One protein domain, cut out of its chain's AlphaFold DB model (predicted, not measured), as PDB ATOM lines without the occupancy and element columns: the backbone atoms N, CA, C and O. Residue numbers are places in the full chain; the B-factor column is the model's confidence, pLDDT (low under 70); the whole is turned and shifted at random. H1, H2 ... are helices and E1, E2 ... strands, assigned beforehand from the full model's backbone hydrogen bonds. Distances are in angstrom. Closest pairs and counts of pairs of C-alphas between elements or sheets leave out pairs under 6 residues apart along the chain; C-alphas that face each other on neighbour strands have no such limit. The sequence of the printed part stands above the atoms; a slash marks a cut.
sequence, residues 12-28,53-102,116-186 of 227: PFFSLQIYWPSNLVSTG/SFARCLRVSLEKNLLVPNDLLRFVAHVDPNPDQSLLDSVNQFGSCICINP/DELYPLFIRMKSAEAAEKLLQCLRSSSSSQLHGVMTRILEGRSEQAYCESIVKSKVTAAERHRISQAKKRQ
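AT A GLANCE: This is residues 12 to 28, 53 to 102 and 116 to 186 of the 227 residues of an uncharacterized protein of Trichobilharzia regenti (UniProt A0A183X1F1). A four-stranded, twisted antiparallel sheet makes the core of a compact body, with H1 and H3 packed over it; one long helix, H4, starts beside the sheet with H2 alongside, and its residues 167 to 186 stick out as a straight arm. The printed part has 138 residues, with four named helices and four named strands in the order E1 H1 E2 H2 E3 H3 E4 H4, and its class is mixed, helices and strands. The sheet's order is E2 E3 E1 E4. The whole is compact, with a radius of gyration of the C-alphas of 16.4 A, yet H4's arm makes it elongated, spanning 60 by 36 by 28 A.

HOW THE PARTS SIT: E1, residues 14 to 21, is an inner strand, antiparallel to E3, residues 118 to 125, at 155 degrees; N 16 and O 123 are 2.8 A apart, within hydrogen-bond range. E1 is also antiparallel to the edge strand E4, residues 150 to 153, at 172 degrees, with N 17 and O 152 at 2.9 A. The other edge strand, E2, residues 76 to 80, is antiparallel to E3 at 150 degrees, with N 80 and O 122 at 2.8 A. H1, residues 54 to 67, and H3, residues 128 to 140, are on one face of the sheet: two layers, helices over one face. H1 has a height over the sheet of 6.6 A and runs across the strands over E3, at 64 degrees on the local plane. H3, at a height of 9.2 A, runs along the strands, at 18 degrees to E1 on the local plane; it lies over E1 and, only just, with 3 C-alphas, over E4. E3, H3 and E4 form a split strand-helix-strand unit, two strands running the same way with E1 between them, and its crossover is right-handed. H2, residues 85 to 94, and H4, residues 156 to 186, each only graze the sheet. They touch, through residues 157 to 165 of H4 alone, at a shallow tilt of 23 degrees, opposite ways; their closest C-alphas, Val 91 and Ser 158, are 4.4 A apart. Every O i to N i+4 pair is within hydrogen-bond range in H1, H3 and H4, and 5 of 6 in H2.

IN THESE COORDINATES: E1 begins at C-alpha 14 (17.919, -19.091, 10.512) and is 22.0 A long; E3 is 21.4 A. H1 is 18.2 A long and H3 18.0 A. H4, 45.2 A, runs from C-alpha 156 (11.098, -16.704, 19.271) to C-alpha 186 (-10.528, -10.715, -19.919).

THE WHOLE: The C-alphas of Pro 102 and Gln 186, the two farthest apart, are 62.0 A from each other. Residues 29 to 52 and 103 to 115 are not printed; the gaps between C-alphas are 9.2 A and 16.6 A. Of the links that are printed whole, none is long. Mean pLDDT of the printed part is 83.6; residues under 70 include 94 to 102 and 141 to 145.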
ATOM      1  N   PRO A  12      14.071 -25.713   8.900       64.44
ATOM      2  CA  PRO A  12      14.782 -24.877   9.858       64.44
ATOM      3  C   PRO A  12      15.694 -23.909   9.100       64.44
ATOM      4  O   PRO A  12      16.797 -24.248   8.678       64.44
ATOM      5  N   PHE A  13      15.195 -22.696   8.891       79.25
ATOM      6  CA  PHE A  13      15.974 -21.574   8.395       79.25
ATOM      7  C   PHE A  13      16.305 -20.662   9.562       79.25
ATOM      8  O   PHE A  13      15.489 -20.487  10.454       79.25
ATOM      9  N   PHE A  14      17.461 -20.020   9.490       88.31
ATOM     10  CA  PHE A  14      17.919 -19.091  10.512       88.31
ATOM     11  C   PHE A  14      17.768 -17.679   9.981       88.31
ATOM     12  O   PHE A  14      18.314 -17.349   8.925       88.31
ATOM     13  N   SER A  15      16.983 -16.867  10.678       91.00
ATOM     14  CA  SER A  15      16.672 -15.508  10.250       91.00
ATOM     15  C   SER A  15      17.562 -14.519  10.987       91.00
ATOM     16  O   SER A  15      17.648 -14.552  12.210       91.00
ATOM     17  N   LEU A  16      18.220 -13.630  10.253       90.56
ATOM     18  CA  LEU A  16      19.071 -12.587  10.808       90.56
ATOM     19  C   LEU A  16      18.548 -11.219  10.403       90.56
ATOM     20  O   LEU A  16      18.110 -11.022   9.268       90.56
ATOM     21  N   GLN A  17      18.662 -10.270  11.323       91.62
ATOM     22  CA  GLN A  17      18.531  -8.848  11.040       91.62
ATOM     23  C   GLN A  17      19.923  -8.239  10.948       91.62
ATOM     24  O   GLN A  17      20.777  -8.502  11.798       91.62
ATOM     25  N   ILE A  18      20.146  -7.431   9.918       90.25
ATOM     26  CA  ILE A  18      21.407  -6.741   9.665       90.25
ATOM     27  C   ILE A  18      21.110  -5.263   9.450       90.25
ATOM     28  O   ILE A  18      20.178  -4.912   8.733       90.25
ATOM     29  N   TYR A  19      21.918  -4.404  10.053       89.75
ATOM     30  CA  TYR A  19      21.943  -2.975   9.780       89.75
ATOM     31  C   TYR A  19      23.164  -2.687   8.918       89.75
ATOM     32  O   TYR A  19      24.301  -2.848   9.359       89.75
ATOM     33  N   TRP A  20      22.909  -2.348   7.659       90.12
ATOM     34  CA  TRP A  20      23.920  -2.238   6.620       90.12
ATOM     35  C   TRP A  20      24.301  -0.778   6.372       90.12
ATOM     36  O   TRP A  20      23.406   0.036   6.151       90.12
ATOM     37  N   PRO A  21      25.592  -0.421   6.375       87.62
ATOM     38  CA  PRO A  21      26.002   0.970   6.305       87.62
ATOM     39  C   PRO A  21      25.872   1.537   4.887       87.62
ATOM     40  O   PRO A  21      26.123   0.863   3.879       87.62
ATOM     41  N   SER A  22      25.447   2.798   4.809       85.94
ATOM     42  CA  SER A  22      25.132   3.476   3.548       85.94
ATOM     43  C   SER A  22      26.343   3.705   2.647       85.94
ATOM     44  O   SER A  22      26.217   3.636   1.424       85.94
ATOM     45  N   ASN A  23      27.531   3.880   3.229       84.19
ATOM     46  CA  ASN A  23      28.803   4.030   2.515       84.19
ATOM     47  C   ASN A  23      29.154   2.823   1.621       84.19
ATOM     48  O   ASN A  23      29.887   2.972   0.644       84.19
ATOM     49  N   LEU A  24      28.615   1.636   1.914       82.69
ATOM     50  CA  LEU A  24      28.804   0.433   1.104       82.69
ATOM     51  C   LEU A  24      27.805   0.322  -0.046       82.69
ATOM     52  O   LEU A  24      27.969  -0.530  -0.926       82.69
ATOM     53  N   VAL A  25      26.754   1.136  -0.053       83.12
ATOM     54  CA  VAL A  25      25.707   1.087  -1.068       83.12
ATOM     55  C   VAL A  25      26.070   2.053  -2.183       83.12
ATOM     56  O   VAL A  25      25.896   3.261  -2.067       83.12
ATOM     57  N   SER A  26      26.538   1.520  -3.311       73.06
ATOM     58  CA  SER A  26      26.730   2.322  -4.519       73.06
ATOM     59  C   SER A  26      25.366   2.727  -5.087       73.06
ATOM     60  O   SER A  26      24.784   2.031  -5.924       73.06
ATOM     61  N   THR A  27      24.818   3.841  -4.614       60.81
ATOM     62  CA  THR A  27      23.692   4.504  -5.262       60.81
ATOM     63  C   THR A  27      24.233   5.132  -6.544       60.81
ATOM     64  O   THR A  27      25.154   5.941  -6.527       60.81
ATOM     65  N   GLY A  28      23.723   4.709  -7.702       51.31
ATOM     66  CA  GLY A  28      24.148   5.203  -9.022       51.31
ATOM     67  C   GLY A  28      23.743   6.660  -9.306       51.31
ATOM     68  O   GLY A  28      23.305   6.975 -10.410       51.31
ATOM     69  N   SER A  53      17.357  -0.068  -8.719       87.50
ATOM     70  CA  SER A  53      16.576   0.273  -7.530       87.50
ATOM     71  C   SER A  53      17.465   0.218  -6.285       87.50
ATOM     72  O   SER A  53      18.411  -0.569  -6.222       87.50
ATOM     73  N   PHE A  54      17.144   1.015  -5.267       85.94
ATOM     74  CA  PHE A  54      17.897   1.034  -4.011       85.94
ATOM     75  C   PHE A  54      18.012  -0.361  -3.370       85.94
ATOM     76  O   PHE A  54      19.107  -0.806  -3.035       85.94
ATOM     77  N   ALA A  55      16.905  -1.112  -3.338       87.88
ATOM     78  CA  ALA A  55      16.874  -2.508  -2.898       87.88
ATOM     79  C   ALA A  55      17.873  -3.401  -3.658       87.88
ATOM     80  O   ALA A  55      18.478  -4.309  -3.085       87.88
ATOM     81  N   ARG A  56      18.074  -3.147  -4.956       88.94
ATOM     82  CA  ARG A  56      19.058  -3.864  -5.769       88.94
ATOM     83  C   ARG A  56      20.485  -3.429  -5.447       88.94
ATOM     84  O   ARG A  56      21.348  -4.295  -5.356       88.94
ATOM     85  N   CYS A  57      20.734  -2.137  -5.237       89.38
ATOM     86  CA  CYS A  57      22.035  -1.642  -4.777       89.38
ATOM     87  C   CYS A  57      22.428  -2.256  -3.425       89.38
ATOM     88  O   CYS A  57      23.553  -2.732  -3.285       89.38
ATOM     89  N   LEU A  58      21.490  -2.322  -2.473       89.38
ATOM     90  CA  LEU A  58      21.690  -2.971  -1.175       89.38
ATOM     91  C   LEU A  58      22.063  -4.445  -1.323       89.38
ATOM     92  O   LEU A  58      23.069  -4.882  -0.773       89.38
ATOM     93  N   ARG A  59      21.296  -5.203  -2.115       91.31
ATOM     94  CA  ARG A  59      21.592  -6.621  -2.378       91.31
ATOM     95  C   ARG A  59      22.975  -6.814  -2.988       91.31
ATOM     96  O   ARG A  59      23.746  -7.625  -2.493       91.31
ATOM     97  N   VAL A  60      23.313  -6.044  -4.024       90.62
ATOM     98  CA  VAL A  60      24.625  -6.132  -4.684       90.62
ATOM     99  C   VAL A  60      25.756  -5.797  -3.711       90.62
ATOM    100  O   VAL A  60      26.792  -6.455  -3.737       90.62
ATOM    101  N   SER A  61      25.564  -4.797  -2.849       91.19
ATOM    102  CA  SER A  61      26.535  -4.434  -1.817       91.19
ATOM    103  C   SER A  61      26.748  -5.569  -0.816       91.19
ATOM    104  O   SER A  61      27.882  -5.988  -0.591       91.19
ATOM    105  N   LEU A  62      25.664  -6.128  -0.279       91.69
ATOM    106  CA  LEU A  62      25.696  -7.265   0.635       91.69
ATOM    107  C   LEU A  62      26.394  -8.481  -0.000       91.69
ATOM    108  O   LEU A  62      27.252  -9.115   0.612       91.69
ATOM    109  N   GLU A  63      26.051  -8.803  -1.246       92.56
ATOM    110  CA  GLU A  63      26.639  -9.927  -1.971       92.56
ATOM    111  C   GLU A  63      28.145  -9.754  -2.157       92.56
ATOM    112  O   GLU A  63      28.911 -10.652  -1.813       92.56
ATOM    113  N   LYS A  64      28.576  -8.593  -2.657       91.19
ATOM    114  CA  LYS A  64      29.985  -8.326  -2.964       91.19
ATOM    115  C   LYS A  64      30.857  -8.200  -1.722       91.19
ATOM    116  O   LYS A  64      31.991  -8.661  -1.751       91.19
ATOM    117  N   ASN A  65      30.343  -7.577  -0.664       89.56
ATOM    118  CA  ASN A  65      31.148  -7.217   0.502       89.56
ATOM    119  C   ASN A  65      31.067  -8.251   1.632       89.56
ATOM    120  O   ASN A  65      31.990  -8.329   2.435       89.56
ATOM    121  N   LEU A  66      29.996  -9.053   1.701       90.06
ATOM    122  CA  LEU A  66      29.803 -10.034   2.772       90.06
ATOM    123  C   LEU A  66      29.620 -11.460   2.250       90.06
ATOM    124  O   LEU A  66      30.317 -12.365   2.701       90.06
ATOM    125  N   LEU A  67      28.698 -11.704   1.318       92.50
ATOM    126  CA  LEU A  67      28.290 -13.084   1.018       92.50
ATOM    127  C   LEU A  67      29.271 -13.838   0.114       92.50
ATOM    128  O   LEU A  67      29.535 -15.014   0.358       92.50
ATOM    129  N   VAL A  68      29.793 -13.191  -0.930       91.94
ATOM    130  CA  VAL A  68      30.737 -13.800  -1.881       91.94
ATOM    131  C   VAL A  68      32.117 -14.008  -1.250       91.94
ATOM    132  O   VAL A  68      32.594 -15.141  -1.313       91.94
ATOM    133  N   PRO A  69      32.736 -13.013  -0.578       90.12
ATOM    134  CA  PRO A  69      34.059 -13.199   0.025       90.12
ATOM    135  C   PRO A  69      34.106 -14.310   1.081       90.12
ATOM    136  O   PRO A  69      35.146 -14.927   1.280       90.12
ATOM    137  N   ASN A  70      32.974 -14.591   1.737       89.06
ATOM    138  CA  ASN A  70      32.878 -15.582   2.812       89.06
ATOM    139  C   ASN A  70      32.251 -16.923   2.373       89.06
ATOM    140  O   ASN A  70      32.028 -17.809   3.209       89.06
ATOM    141  N   ASP A  71      31.966 -17.085   1.073       92.38
ATOM    142  CA  ASP A  71      31.335 -18.278   0.483       92.38
ATOM    143  C   ASP A  71      29.993 -18.647   1.158       92.38
ATOM    144  O   ASP A  71      29.667 -19.807   1.435       92.38
ATOM    145  N   LEU A  72      29.208 -17.612   1.473       92.62
ATOM    146  CA  LEU A  72      27.919 -17.705   2.164       92.62
ATOM    147  C   LEU A  72      26.725 -17.642   1.207       92.62
ATOM    148  O   LEU A  72      25.634 -18.086   1.560       92.62
ATOM    149  N   LEU A  73      26.919 -17.148  -0.021       94.19
ATOM    150  CA  LEU A  73      25.837 -16.900  -0.982       94.19
ATOM    151  C   LEU A  73      24.972 -18.143  -1.254       94.19
ATOM    152  O   LEU A  73      23.747 -18.059  -1.300       94.19
ATOM    153  N   ARG A  74      25.587 -19.326  -1.367       93.12
ATOM    154  CA  ARG A  74      24.870 -20.596  -1.600       93.12
ATOM    155  C   ARG A  74      23.960 -21.017  -0.441       93.12
ATOM    156  O   ARG A  74      23.004 -21.773  -0.657       93.12
ATOM    157  N   PHE A  75      24.233 -20.515   0.761       93.19
ATOM    158  CA  PHE A  75      23.466 -20.782   1.975       93.19
ATOM    159  C   PHE A  75      22.367 -19.751   2.224       93.19
ATOM    160  O   PHE A  75      21.566 -19.943   3.132       93.19
ATOM    161  N   VAL A  76      22.263 -18.701   1.410       93.12
ATOM    162  CA  VAL A  76      21.169 -17.736   1.510       93.12
ATOM    163  C   VAL A  76      19.895 -18.338   0.915       93.12
ATOM    164  O   VAL A  76      19.873 -18.840  -0.212       93.12
ATOM    165  N   ALA A  77      18.820 -18.325   1.697       90.88
ATOM    166  CA  ALA A  77      17.482 -18.739   1.293       90.88
ATOM    167  C   ALA A  77      16.616 -17.548   0.865       90.88
ATOM    168  O   ALA A  77      15.790 -17.679  -0.036       90.88
ATOM    169  N   HIS A  78      16.785 -16.397   1.520       91.06
ATOM    170  CA  HIS A  78      16.010 -15.189   1.254       91.06
ATOM    171  C   HIS A  78      16.777 -13.941   1.700       91.06
ATOM    172  O   HIS A  78      17.439 -13.979   2.735       91.06
ATOM    173  N   VAL A  79      16.646 -12.841   0.950       91.50
ATOM    174  CA  VAL A  79      17.127 -11.508   1.344       91.50
ATOM    175  C   VAL A  79      16.000 -10.506   1.168       91.50
ATOM    176  O   VAL A  79      15.492 -10.317   0.055       91.50
ATOM    177  N   ASP A  80      15.671  -9.827   2.258       91.94
ATOM    178  CA  ASP A  80      14.726  -8.725   2.293       91.94
ATOM    179  C   ASP A  80      15.470  -7.395   2.509       91.94
ATOM    180  O   ASP A  80      15.807  -7.062   3.645       91.94
ATOM    181  N   PRO A  81      15.788  -6.658   1.430       88.94
ATOM    182  CA  PRO A  81      16.531  -5.403   1.511       88.94
ATOM    183  C   PRO A  81      15.647  -4.191   1.829       88.94
ATOM    184  O   PRO A  81      16.165  -3.081   1.863       88.94
ATOM    185  N   ASN A  82      14.326  -4.355   1.943       88.31
ATOM    186  CA  ASN A  82      13.414  -3.236   2.168       88.31
ATOM    187  C   ASN A  82      12.241  -3.666   3.063       88.31
ATOM    188  O   ASN A  82      11.097  -3.691   2.589       88.31
ATOM    189  N   PRO A  83      12.523  -4.025   4.330       87.81
ATOM    190  CA  PRO A  83      11.474  -4.330   5.287       87.81
ATOM    191  C   PRO A  83      10.603  -3.100   5.537       87.81
ATOM    192  O   PRO A  83      11.082  -1.966   5.556       87.81
ATOM    193  N   ASP A  84       9.310  -3.320   5.737       87.50
ATOM    194  CA  ASP A  84       8.389  -2.259   6.109       87.50
ATOM    195  C   ASP A  84       8.537  -1.884   7.590       87.50
ATOM    196  O   ASP A  84       8.940  -2.693   8.427       87.50
ATOM    197  N   GLN A  85       8.168  -0.648   7.931       88.12
ATOM    198  CA  GLN A  85       8.300  -0.154   9.304       88.12
ATOM    199  C   GLN A  85       7.513  -1.013  10.307       88.12
ATOM    200  O   GLN A  85       8.002  -1.280  11.398       88.12
ATOM    201  N   SER A  86       6.343  -1.530   9.911       89.12
ATOM    202  CA  SER A  86       5.513  -2.361  10.790       89.12
ATOM    203  C   SER A  86       6.193  -3.676  11.193       89.12
ATOM    204  O   SER A  86       6.080  -4.115  12.342       89.12
ATOM    205  N   LEU A  87       6.954  -4.281  10.273       90.00
ATOM    206  CA  LEU A  87       7.785  -5.443  10.559       90.00
ATOM    207  C   LEU A  87       8.940  -5.072  11.486       90.00
ATOM    208  O   LEU A  87       9.190  -5.794  12.448       90.00
ATOM    209  N   LEU A  88       9.632  -3.960  11.221       89.44
ATOM    210  CA  LEU A  88      10.735  -3.506  12.072       89.44
ATOM    211  C   LEU A  88      10.268  -3.295  13.512       89.44
ATOM    212  O   LEU A  88      10.909  -3.802  14.430       89.44
ATOM    213  N   ASP A  89       9.133  -2.630  13.705       88.06
ATOM    214  CA  ASP A  89       8.553  -2.390  15.026       88.06
ATOM    215  C   ASP A  89       8.220  -3.714  15.727       88.06
ATOM    216  O   ASP A  89       8.609  -3.928  16.876       88.06
ATOM    217  N   SER A  90       7.588  -4.649  15.009       87.69
ATOM    218  CA  SER A  90       7.220  -5.969  15.537       87.69
ATOM    219  C   SER A  90       8.441  -6.803  15.934       87.69
ATOM    220  O   SER A  90       8.448  -7.440  16.983       87.69
ATOM    221  N   VAL A  91       9.499  -6.803  15.120       87.19
ATOM    222  CA  VAL A  91      10.734  -7.556  15.396       87.19
ATOM    223  C   VAL A  91      11.518  -6.908  16.543       87.19
ATOM    224  O   VAL A  91      12.030  -7.607  17.420       87.19
ATOM    225  N   ASN A  92      11.595  -5.574  16.575       85.38
ATOM    226  CA  ASN A  92      12.335  -4.824  17.590       85.38
ATOM    227  C   ASN A  92      11.639  -4.810  18.957       85.38
ATOM    228  O   ASN A  92      12.333  -4.730  19.966       85.38
ATOM    229  N   GLN A  93      10.314  -4.965  19.015       79.50
ATOM    230  CA  GLN A  93       9.563  -5.041  20.273       79.50
ATOM    231  C   GLN A  93      10.021  -6.198  21.177       79.50
ATOM    232  O   GLN A  93       9.968  -6.084  22.401       79.50
ATOM    233  N   PHE A  94      10.460  -7.311  20.588       63.53
ATOM    234  CA  PHE A  94      10.813  -8.531  21.325       63.53
ATOM    235  C   PHE A  94      12.318  -8.767  21.444       63.53
ATOM    236  O   PHE A  94      12.734  -9.693  22.135       63.53
ATOM    237  N   GLY A  95      13.134  -7.951  20.782       56.72
ATOM    238  CA  GLY A  95      14.580  -8.082  20.808       56.72
ATOM    239  C   GLY A  95      15.209  -6.853  21.434       56.72
ATOM    240  O   GLY A  95      15.241  -5.799  20.802       56.72
ATOM    241  N   SER A  96      15.790  -7.009  22.626       49.06
ATOM    242  CA  SER A  96      16.754  -6.040  23.138       49.06
ATOM    243  C   SER A  96      17.898  -5.999  22.130       49.06
ATOM    244  O   SER A  96      18.673  -6.948  22.018       49.06
ATOM    245  N   CYS A  97      17.979  -4.946  21.317       44.16
ATOM    246  CA  CYS A  97      19.226  -4.653  20.636       44.16
ATOM    247  C   CYS A  97      20.258  -4.520  21.760       44.16
ATOM    248  O   CYS A  97      20.110  -3.653  22.623       44.16
ATOM    249  N   ILE A  98      21.226  -5.438  21.834       42.50
ATOM    250  CA  ILE A  98      22.384  -5.264  22.704       42.50
ATOM    251  C   ILE A  98      23.173  -4.124  22.071       42.50
ATOM    252  O   ILE A  98      24.088  -4.316  21.275       42.50
ATOM    253  N   CYS A  99      22.748  -2.908  22.385       41.50
ATOM    254  CA  CYS A  99      23.540  -1.716  22.229       41.50
ATOM    255  C   CYS A  99      24.683  -1.832  23.240       41.50
ATOM    256  O   CYS A  99      24.598  -1.290  24.338       41.50
ATOM    257  N   ILE A 100      25.760  -2.534  22.894       34.91
ATOM    258  CA  ILE A 100      27.068  -2.126  23.399       34.91
ATOM    259  C   ILE A 100      27.563  -1.096  22.390       34.91
ATOM    260  O   ILE A 100      28.330  -1.397  21.483       34.91
ATOM    261  N   ASN A 101      27.090   0.140  22.554       34.00
ATOM    262  CA  ASN A 101      28.003   1.253  22.358       34.00
ATOM    263  C   ASN A 101      29.036   1.114  23.485       34.00
ATOM    264  O   ASN A 101      28.633   1.206  24.648       34.00
ATOM    265  N   PRO A 102      30.338   0.915  23.227       36.28
ATOM    266  CA  PRO A 102      31.352   0.928  24.279       36.28
ATOM    267  C   PRO A 102      31.620   2.356  24.791       36.28
ATOM    268  O   PRO A 102      32.748   2.691  25.134       36.28
ATOM    269  N   ASP A 116      26.583   8.070   9.768       67.50
ATOM    270  CA  ASP A 116      26.552   6.647   9.422       67.50
ATOM    271  C   ASP A 116      25.094   6.171   9.333       67.50
ATOM    272  O   ASP A 116      24.567   5.492  10.214       67.50
ATOM    273  N   GLU A 117      24.403   6.568   8.259       83.69
ATOM    274  CA  GLU A 117      23.054   6.072   7.966       83.69
ATOM    275  C   GLU A 117      23.093   4.543   7.774       83.69
ATOM    276  O   GLU A 117      23.816   4.029   6.913       83.69
ATOM    277  N   LEU A 118      22.316   3.816   8.585       86.50
ATOM    278  CA  LEU A 118      22.222   2.356   8.559       86.50
ATOM    279  C   LEU A 118      20.879   1.901   7.982       86.50
ATOM    280  O   LEU A 118      19.813   2.319   8.434       86.50
ATOM    281  N   TYR A 119      20.928   0.959   7.046       88.94
ATOM    282  CA  TYR A 119      19.752   0.383   6.407       88.94
ATOM    283  C   TYR A 119      19.413  -0.986   7.003       88.94
ATOM    284  O   TYR A 119      20.226  -1.911   6.902       88.94
ATOM    285  N   PRO A 120      18.228  -1.161   7.612       90.75
ATOM    286  CA  PRO A 120      17.820  -2.455   8.126       90.75
ATOM    287  C   PRO A 120      17.462  -3.395   6.971       90.75
ATOM    288  O   PRO A 120      16.716  -3.040   6.060       90.75
ATOM    289  N   LEU A 121      17.963  -4.621   7.031       93.62
ATOM    290  CA  LEU A 121      17.630  -5.696   6.107       93.62
ATOM    291  C   LEU A 121      17.562  -7.032   6.843       93.62
ATOM    292  O   LEU A 121      18.122  -7.194   7.930       93.62
ATOM    293  N   PHE A 122      16.900  -8.007   6.227       93.50
ATOM    294  CA  PHE A 122      16.812  -9.360   6.764       93.50
ATOM    295  C   PHE A 122      17.386 -10.396   5.805       93.50
ATOM    296  O   PHE A 122      17.216 -10.308   4.586       93.50
ATOM    297  N   ILE A 123      18.024 -11.421   6.364       93.69
ATOM    298  CA  ILE A 123      18.548 -12.570   5.622       93.69
ATOM    299  C   ILE A 123      18.034 -13.850   6.268       93.69
ATOM    300  O   ILE A 123      18.134 -14.011   7.479       93.69
ATOM    301  N   ARG A 124      17.532 -14.793   5.463       92.62
ATOM    302  CA  ARG A 124      17.339 -16.185   5.898       92.62
ATOM    303  C   ARG A 124      18.462 -17.053   5.374       92.62
ATOM    304  O   ARG A 124      18.693 -17.089   4.164       92.62
ATOM    305  N   MET A 125      19.090 -17.796   6.270       93.00
ATOM    306  CA  MET A 125      20.124 -18.781   5.982       93.00
ATOM    307  C   MET A 125      19.534 -20.193   6.021       93.00
ATOM    308  O   MET A 125      18.673 -20.491   6.845       93.00
ATOM    309  N   LYS A 126      20.006 -21.065   5.127       91.69
ATOM    310  CA  LYS A 126      19.592 -22.474   4.981       91.69
ATOM    311  C   LYS A 126      20.028 -23.371   6.139       91.69
ATOM    312  O   LYS A 126      19.489 -24.461   6.266       91.69
ATOM    313  N   SER A 127      21.018 -22.957   6.926       90.31
ATOM    314  CA  SER A 127      21.548 -23.735   8.045       90.31
ATOM    315  C   SER A 127      22.008 -22.832   9.188       90.31
ATOM    316  O   SER A 127      22.378 -21.677   8.963       90.31
ATOM    317  N   ALA A 128      22.010 -23.394  10.400       88.50
ATOM    318  CA  ALA A 128      22.490 -22.737  11.618       88.50
ATOM    319  C   ALA A 128      23.964 -22.362  11.482       88.50
ATOM    320  O   ALA A 128      24.357 -21.228  11.716       88.50
ATOM    321  N   GLU A 129      24.760 -23.318  11.001       90.81
ATOM    322  CA  GLU A 129      26.195 -23.163  10.790       90.81
ATOM    323  C   GLU A 129      26.511 -21.982   9.867       90.81
ATOM    324  O   GLU A 129      27.422 -21.206  10.140       90.81
ATOM    325  N   ALA A 130      25.734 -21.787   8.796       91.50
ATOM    326  CA  ALA A 130      25.953 -20.666   7.893       91.50
ATOM    327  C   ALA A 130      25.551 -19.319   8.516       91.50
ATOM    328  O   ALA A 130      26.190 -18.307   8.222       91.50
ATOM    329  N   ALA A 131      24.520 -19.292   9.368       90.69
ATOM    330  CA  ALA A 131      24.143 -18.101  10.130       90.69
ATOM    331  C   ALA A 131      25.219 -17.727  11.159       90.69
ATOM    332  O   ALA A 131      25.638 -16.572  11.207       90.69
ATOM    333  N   GLU A 132      25.730 -18.703  11.906       89.44
ATOM    334  CA  GLU A 132      26.829 -18.504  12.857       89.44
ATOM    335  C   GLU A 132      28.113 -18.064  12.155       89.44
ATOM    336  O   GLU A 132      28.756 -17.104  12.578       89.44
ATOM    337  N   LYS A 133      28.447 -18.679  11.014       90.75
ATOM    338  CA  LYS A 133      29.584 -18.254  10.191       90.75
ATOM    339  C   LYS A 133      29.428 -16.804   9.732       90.75
ATOM    340  O   LYS A 133      30.395 -16.054   9.783       90.75
ATOM    341  N   LEU A 134      28.226 -16.381   9.327       90.00
ATOM    342  CA  LEU A 134      27.959 -14.989   8.951       90.00
ATOM    343  C   LEU A 134      28.174 -14.027  10.130       90.00
ATOM    344  O   LEU A 134      28.817 -12.992   9.955       90.00
ATOM    345  N   LEU A 135      27.700 -14.372  11.330       88.38
ATOM    346  CA  LEU A 135      27.952 -13.578  12.539       88.38
ATOM    347  C   LEU A 135      29.436 -13.517  12.879       88.38
ATOM    348  O   LEU A 135      29.932 -12.457  13.249       88.38
ATOM    349  N   GLN A 136      30.144 -14.639  12.758       87.88
ATOM    350  CA  GLN A 136      31.578 -14.693  12.995       87.88
ATOM    351  C   GLN A 136      32.321 -13.809  11.996       87.88
ATOM    352  O   GLN A 136      33.141 -13.009  12.425       87.88
ATOM    353  N   CYS A 137      31.996 -13.868  10.702       86.44
ATOM    354  CA  CYS A 137      32.562 -12.972   9.693       86.44
ATOM    355  C   CYS A 137      32.341 -11.504  10.078       86.44
ATOM    356  O   CYS A 137      33.295 -10.741  10.112       86.44
ATOM    357  N   LEU A 138      31.120 -11.125  10.459       86.00
ATOM    358  CA  LEU A 138      30.804  -9.749  10.852       86.00
ATOM    359  C   LEU A 138      31.517  -9.301  12.138       86.00
ATOM    360  O   LEU A 138      31.935  -8.152  12.227       86.00
ATOM    361  N   ARG A 139      31.705 -10.197  13.115       82.62
ATOM    362  CA  ARG A 139      32.438  -9.914  14.364       82.62
ATOM    363  C   ARG A 139      33.955  -9.888  14.173       82.62
ATOM    364  O   ARG A 139      34.644  -9.133  14.850       82.62
ATOM    365  N   SER A 140      34.480 -10.742  13.298       77.31
ATOM    366  CA  SER A 140      35.913 -10.891  13.027       77.31
ATOM    367  C   SER A 140      36.420  -9.934  11.951       77.31
ATOM    368  O   SER A 140      37.632  -9.773  11.819       77.31
ATOM    369  N   SER A 141      35.530  -9.289  11.196       67.06
ATOM    370  CA  SER A 141      35.874  -8.237  10.244       67.06
ATOM    371  C   SER A 141      36.355  -6.980  10.972       67.06
ATOM    372  O   SER A 141      35.649  -5.990  11.097       67.06
ATOM    373  N   SER A 142      37.621  -6.997  11.376       53.28
ATOM    374  CA  SER A 142      38.412  -5.810  11.718       53.28
ATOM    375  C   SER A 142      38.810  -4.991  10.478       53.28
ATOM    376  O   SER A 142      39.492  -3.975  10.587       53.28
ATOM    377  N   SER A 143      38.366  -5.403   9.283       55.69
ATOM    378  CA  SER A 143      38.472  -4.619   8.054       55.69
ATOM    379  C   SER A 143      37.590  -3.370   8.138       55.69
ATOM    380  O   SER A 143      36.384  -3.487   8.360       55.69
ATOM    381  N   SER A 144      38.166  -2.199   7.853       61.03
ATOM    382  CA  SER A 144      37.485  -0.892   7.825       61.03
ATOM    383  C   SER A 144      36.197  -0.859   6.993       61.03
ATOM    384  O   SER A 144      35.326  -0.031   7.234       61.03
ATOM    385  N   GLN A 145      36.060  -1.770   6.027       66.81
ATOM    386  CA  GLN A 145      34.942  -1.806   5.095       66.81
ATOM    387  C   GLN A 145      33.608  -2.225   5.732       66.81
ATOM    388  O   GLN A 145      32.579  -1.703   5.334       66.81
ATOM    389  N   LEU A 146      33.593  -3.127   6.718       72.50
ATOM    390  CA  LEU A 146      32.356  -3.564   7.396       72.50
ATOM    391  C   LEU A 146      32.173  -2.900   8.769       72.50
ATOM    392  O   LEU A 146      31.370  -3.352   9.586       72.50
ATOM    393  N   HIS A 147      32.919  -1.823   9.024       70.06
ATOM    394  CA  HIS A 147      32.804  -1.058  10.254       70.06
ATOM    395  C   HIS A 147      31.376  -0.517  10.415       70.06
ATOM    396  O   HIS A 147      30.813   0.055   9.484       70.06
ATOM    397  N   GLY A 148      30.783  -0.720  11.593       72.94
ATOM    398  CA  GLY A 148      29.424  -0.265  11.903       72.94
ATOM    399  C   GLY A 148      28.294  -1.206  11.465       72.94
ATOM    400  O   GLY A 148      27.136  -0.920  11.767       72.94
ATOM    401  N   VAL A 149      28.580  -2.344  10.814       82.50
ATOM    402  CA  VAL A 149      27.540  -3.348  10.529       82.50
ATOM    403  C   VAL A 149      27.069  -3.978  11.840       82.50
ATOM    404  O   VAL A 149      27.846  -4.616  12.550       82.50
ATOM    405  N   MET A 150      25.776  -3.857  12.140       83.00
ATOM    406  CA  MET A 150      25.166  -4.540  13.284       83.00
ATOM    407  C   MET A 150      24.384  -5.756  12.814       83.00
ATOM    408  O   MET A 150      23.738  -5.727  11.768       83.00
ATOM    409  N   THR A 151      24.400  -6.830  13.599       86.31
ATOM    410  CA  THR A 151      23.670  -8.052  13.263       86.31
ATOM    411  C   THR A 151      23.152  -8.763  14.506       86.31
ATOM    412  O   THR A 151      23.788  -8.738  15.561       86.31
ATOM    413  N   ARG A 152      21.991  -9.406  14.378       86.88
ATOM    414  CA  ARG A 152      21.448 -10.322  15.383       86.88
ATOM    415  C   ARG A 152      20.702 -11.477  14.730       86.88
ATOM    416  O   ARG A 152      20.064 -11.290  13.690       86.88
ATOM    417  N   ILE A 153      20.748 -12.642  15.370       89.81
ATOM    418  CA  ILE A 153      19.829 -13.743  15.071       89.81
ATOM    419  C   ILE A 153      18.460 -13.364  15.632       89.81
ATOM    420  O   ILE A 153      18.357 -12.810  16.728       89.81
ATOM    421  N   LEU A 154      17.417 -13.617  14.852       89.62
ATOM    422  CA  LEU A 154      16.044 -13.530  15.316       89.62
ATOM    423  C   LEU A 154      15.659 -14.844  15.979       89.62
ATOM    424  O   LEU A 154      15.850 -15.907  15.396       89.62
ATOM    425  N   GLU A 155      15.065 -14.744  17.160       88.12
ATOM    426  CA  GLU A 155      14.590 -15.893  17.926       88.12
ATOM    427  C   GLU A 155      13.172 -15.641  18.455       88.12
ATOM    428  O   GLU A 155      12.740 -14.495  18.669       88.12
ATOM    429  N   GLY A 156      12.425 -16.726  18.659       87.62
ATOM    430  CA  GLY A 156      11.098 -16.704  19.271       87.62
ATOM    431  C   GLY A 156      10.116 -15.789  18.535       87.62
ATOM    432  O   GLY A 156       9.869 -15.944  17.340       87.62
ATOM    433  N   ARG A 157       9.546 -14.809  19.248       87.94
ATOM    434  CA  ARG A 157       8.526 -13.900  18.690       87.94
ATOM    435  C   ARG A 157       9.059 -12.993  17.579       87.94
ATOM    436  O   ARG A 157       8.320 -12.673  16.654       87.94
ATOM    437  N   SER A 158      10.330 -12.596  17.659       89.06
ATOM    438  CA  SER A 158      10.958 -11.753  16.633       89.06
ATOM    439  C   SER A 158      11.124 -12.512  15.311       89.06
ATOM    440  O   SER A 158      10.824 -11.984  14.240       89.06
ATOM    441  N   GLU A 159      11.507 -13.788  15.385       90.19
ATOM    442  CA  GLU A 159      11.581 -14.677  14.227       90.19
ATOM    443  C   GLU A 159      10.194 -14.968  13.655       90.19
ATOM    444  O   GLU A 159       9.999 -14.914  12.436       90.19
ATOM    445  N   GLN A 160       9.222 -15.235  14.532       88.81
ATOM    446  CA  GLN A 160       7.842 -15.486  14.139       88.81
ATOM    447  C   GLN A 160       7.267 -14.306  13.341       88.81
ATOM    448  O   GLN A 160       6.748 -14.520  12.246       88.81
ATOM    449  N   ALA A 161       7.426 -13.071  13.828       90.06
ATOM    450  CA  ALA A 161       6.951 -11.869  13.141       90.06
ATOM    451  C   ALA A 161       7.551 -11.726  11.730       90.06
ATOM    452  O   ALA A 161       6.847 -11.417  10.763       90.06
ATOM    453  N   TYR A 162       8.848 -12.011  11.582       91.38
ATOM    454  CA  TYR A 162       9.501 -11.985  10.276       91.38
ATOM    455  C   TYR A 162       8.984 -13.083   9.339       91.38
ATOM    456  O   TYR A 162       8.686 -12.828   8.168       91.38
ATOM    457  N   CYS A 163       8.810 -14.302   9.849       89.25
ATOM    458  CA  CYS A 163       8.272 -15.411   9.070       89.25
ATOM    459  C   CYS A 163       6.828 -15.144   8.612       89.25
ATOM    460  O   CYS A 163       6.500 -15.390   7.449       89.25
ATOM    461  N   GLU A 164       5.984 -14.581   9.479       89.88
ATOM    462  CA  GLU A 164       4.620 -14.160   9.142       89.88
ATOM    463  C   GLU A 164       4.608 -13.086   8.046       89.88
ATOM    464  O   GLU A 164       3.817 -13.181   7.101       89.88
ATOM    465  N   SER A 165       5.526 -12.116   8.100       90.19
ATOM    466  CA  SER A 165       5.666 -11.098   7.050       90.19
ATOM    467  C   SER A 165       6.022 -11.711   5.690       90.19
ATOM    468  O   SER A 165       5.390 -11.393   4.677       90.19
ATOM    469  N   ILE A 166       6.942 -12.683   5.647       88.56
ATOM    470  CA  ILE A 166       7.267 -13.413   4.407       88.56
ATOM    471  C   ILE A 166       6.038 -14.139   3.861       88.56
ATOM    472  O   ILE A 166       5.766 -14.081   2.657       88.56
ATOM    473  N   VAL A 167       5.292 -14.830   4.723       87.62
ATOM    474  CA  VAL A 167       4.072 -15.543   4.324       87.62
ATOM    475  C   VAL A 167       3.053 -14.563   3.747       87.62
ATOM    476  O   VAL A 167       2.559 -14.777   2.638       87.62
ATOM    477  N   LYS A 168       2.792 -13.450   4.438       87.50
ATOM    478  CA  LYS A 168       1.881 -12.390   3.986       87.50
ATOM    479  C   LYS A 168       2.312 -11.806   2.641       87.50
ATOM    480  O   LYS A 168       1.475 -11.630   1.751       87.50
ATOM    481  N   SER A 169       3.608 -11.553   2.461       84.50
ATOM    482  CA  SER A 169       4.177 -11.055   1.206       84.50
ATOM    483  C   SER A 169       3.947 -12.041   0.056       84.50
ATOM    484  O   SER A 169       3.416 -11.658  -0.988       84.50
ATOM    485  N   LYS A 170       4.222 -13.336   0.270       85.00
ATOM    486  CA  LYS A 170       3.982 -14.396  -0.725       85.00
ATOM    487  C   LYS A 170       2.506 -14.545  -1.088       85.00
ATOM    488  O   LYS A 170       2.182 -14.649  -2.270       85.00
ATOM    489  N   VAL A 171       1.609 -14.528  -0.100       84.06
ATOM    490  CA  VAL A 171       0.154 -14.591  -0.333       84.06
ATOM    491  C   VAL A 171      -0.302 -13.391  -1.163       84.06
ATOM    492  O   VAL A 171      -1.013 -13.555  -2.154       84.06
ATOM    493  N   THR A 172       0.168 -12.191  -0.817       82.88
ATOM    494  CA  THR A 172      -0.163 -10.963  -1.551       82.88
ATOM    495  C   THR A 172       0.373 -11.007  -2.983       82.88
ATOM    496  O   THR A 172      -0.334 -10.632  -3.918       82.88
ATOM    497  N   ALA A 173       1.598 -11.496  -3.190       83.19
ATOM    498  CA  ALA A 173       2.177 -11.667  -4.519       83.19
ATOM    499  C   ALA A 173       1.359 -12.650  -5.368       83.19
ATOM    500  O   ALA A 173       0.971 -12.317  -6.489       83.19
ATOM    501  N   ALA A 174       1.021 -13.819  -4.818       82.56
ATOM    502  CA  ALA A 174       0.182 -14.806  -5.492       82.56
ATOM    503  C   ALA A 174      -1.173 -14.209  -5.911       82.56
ATOM    504  O   ALA A 174      -1.624 -14.421  -7.040       82.56
ATOM    505  N   GLU A 175      -1.786 -13.397  -5.049       84.62
ATOM    506  CA  GLU A 175      -3.040 -12.715  -5.364       84.62
ATOM    507  C   GLU A 175      -2.875 -11.667  -6.477       84.62
ATOM    508  O   GLU A 175      -3.670 -11.634  -7.421       84.62
ATOM    509  N   ARG A 176      -1.794 -10.872  -6.463       85.75
ATOM    510  CA  ARG A 176      -1.468  -9.951  -7.570       85.75
ATOM    511  C   ARG A 176      -1.296 -10.693  -8.896       85.75
ATOM    512  O   ARG A 176      -1.803 -10.231  -9.925       85.75
ATOM    513  N   HIS A 177      -0.640 -11.853  -8.890       85.31
ATOM    514  CA  HIS A 177      -0.518 -12.694 -10.082       85.31
ATOM    515  C   HIS A 177      -1.878 -13.220 -10.548       85.31
ATOM    516  O   HIS A 177      -2.174 -13.138 -11.744       85.31
ATOM    517  N   ARG A 178      -2.736 -13.692  -9.635       90.94
ATOM    518  CA  ARG A 178      -4.091 -14.168  -9.954       90.94
ATOM    519  C   ARG A 178      -4.918 -13.081 -10.638       90.94
ATOM    520  O   ARG A 178      -5.479 -13.321 -11.711       90.94
ATOM    521  N   ILE A 179      -4.939 -11.875 -10.071       91.25
ATOM    522  CA  ILE A 179      -5.650 -10.715 -10.632       91.25
ATOM    523  C   ILE A 179      -5.081 -10.347 -12.005       91.25
ATOM    524  O   ILE A 179      -5.833 -10.130 -12.957       91.25
ATOM    525  N   SER A 180      -3.756 -10.309 -12.142       90.44
ATOM    526  CA  SER A 180      -3.094  -9.958 -13.403       90.44
ATOM    527  C   SER A 180      -3.392 -10.970 -14.510       90.44
ATOM    528  O   SER A 180      -3.676 -10.585 -15.646       90.44
ATOM    529  N   GLN A 181      -3.397 -12.268 -14.193       92.19
ATOM    530  CA  GLN A 181      -3.790 -13.315 -15.135       92.19
ATOM    531  C   GLN A 181      -5.276 -13.225 -15.507       92.19
ATOM    532  O   GLN A 181      -5.614 -13.354 -16.685       92.19
ATOM    533  N   ALA A 182      -6.163 -12.948 -14.546       91.00
ATOM    534  CA  ALA A 182      -7.585 -12.746 -14.816       91.00
ATOM    535  C   ALA A 182      -7.820 -11.552 -15.760       91.00
ATOM    536  O   ALA A 182      -8.538 -11.690 -16.752       91.00
ATOM    537  N   LYS A 183      -7.142 -10.420 -15.522       91.50
ATOM    538  CA  LYS A 183      -7.186  -9.234 -16.397       91.50
ATOM    539  C   LYS A 183      -6.678  -9.538 -17.810       91.50
ATOM    540  O   LYS A 183      -7.320  -9.148 -18.783       91.50
ATOM    541  N   LYS A 184      -5.572 -10.285 -17.944       91.06
ATOM    542  CA  LYS A 184      -5.055 -10.727 -19.256       91.06
ATOM    543  C   LYS A 184      -6.082 -11.579 -20.014       91.06
ATOM    544  O   LYS A 184      -6.340 -11.313 -21.187       91.06
ATOM    545  N   ARG A 185      -6.721 -12.543 -19.339       90.56
ATOM    546  CA  ARG A 185      -7.771 -13.398 -19.930       90.56
ATOM    547  C   ARG A 185      -9.010 -12.599 -20.346       90.56
ATOM    548  O   ARG A 185      -9.588 -12.879 -21.393       90.56
ATOM    549  N   GLN A 186      -9.417 -11.602 -19.560       87.00
ATOM    550  CA  GLN A 186     -10.528 -10.715 -19.919       87.00
ATOM    551  C   GLN A 186     -10.210  -9.878 -21.161       87.00
ATOM    552  O   GLN A 186     -11.022  -9.845 -22.081       87.00
TER     553      GLN A 186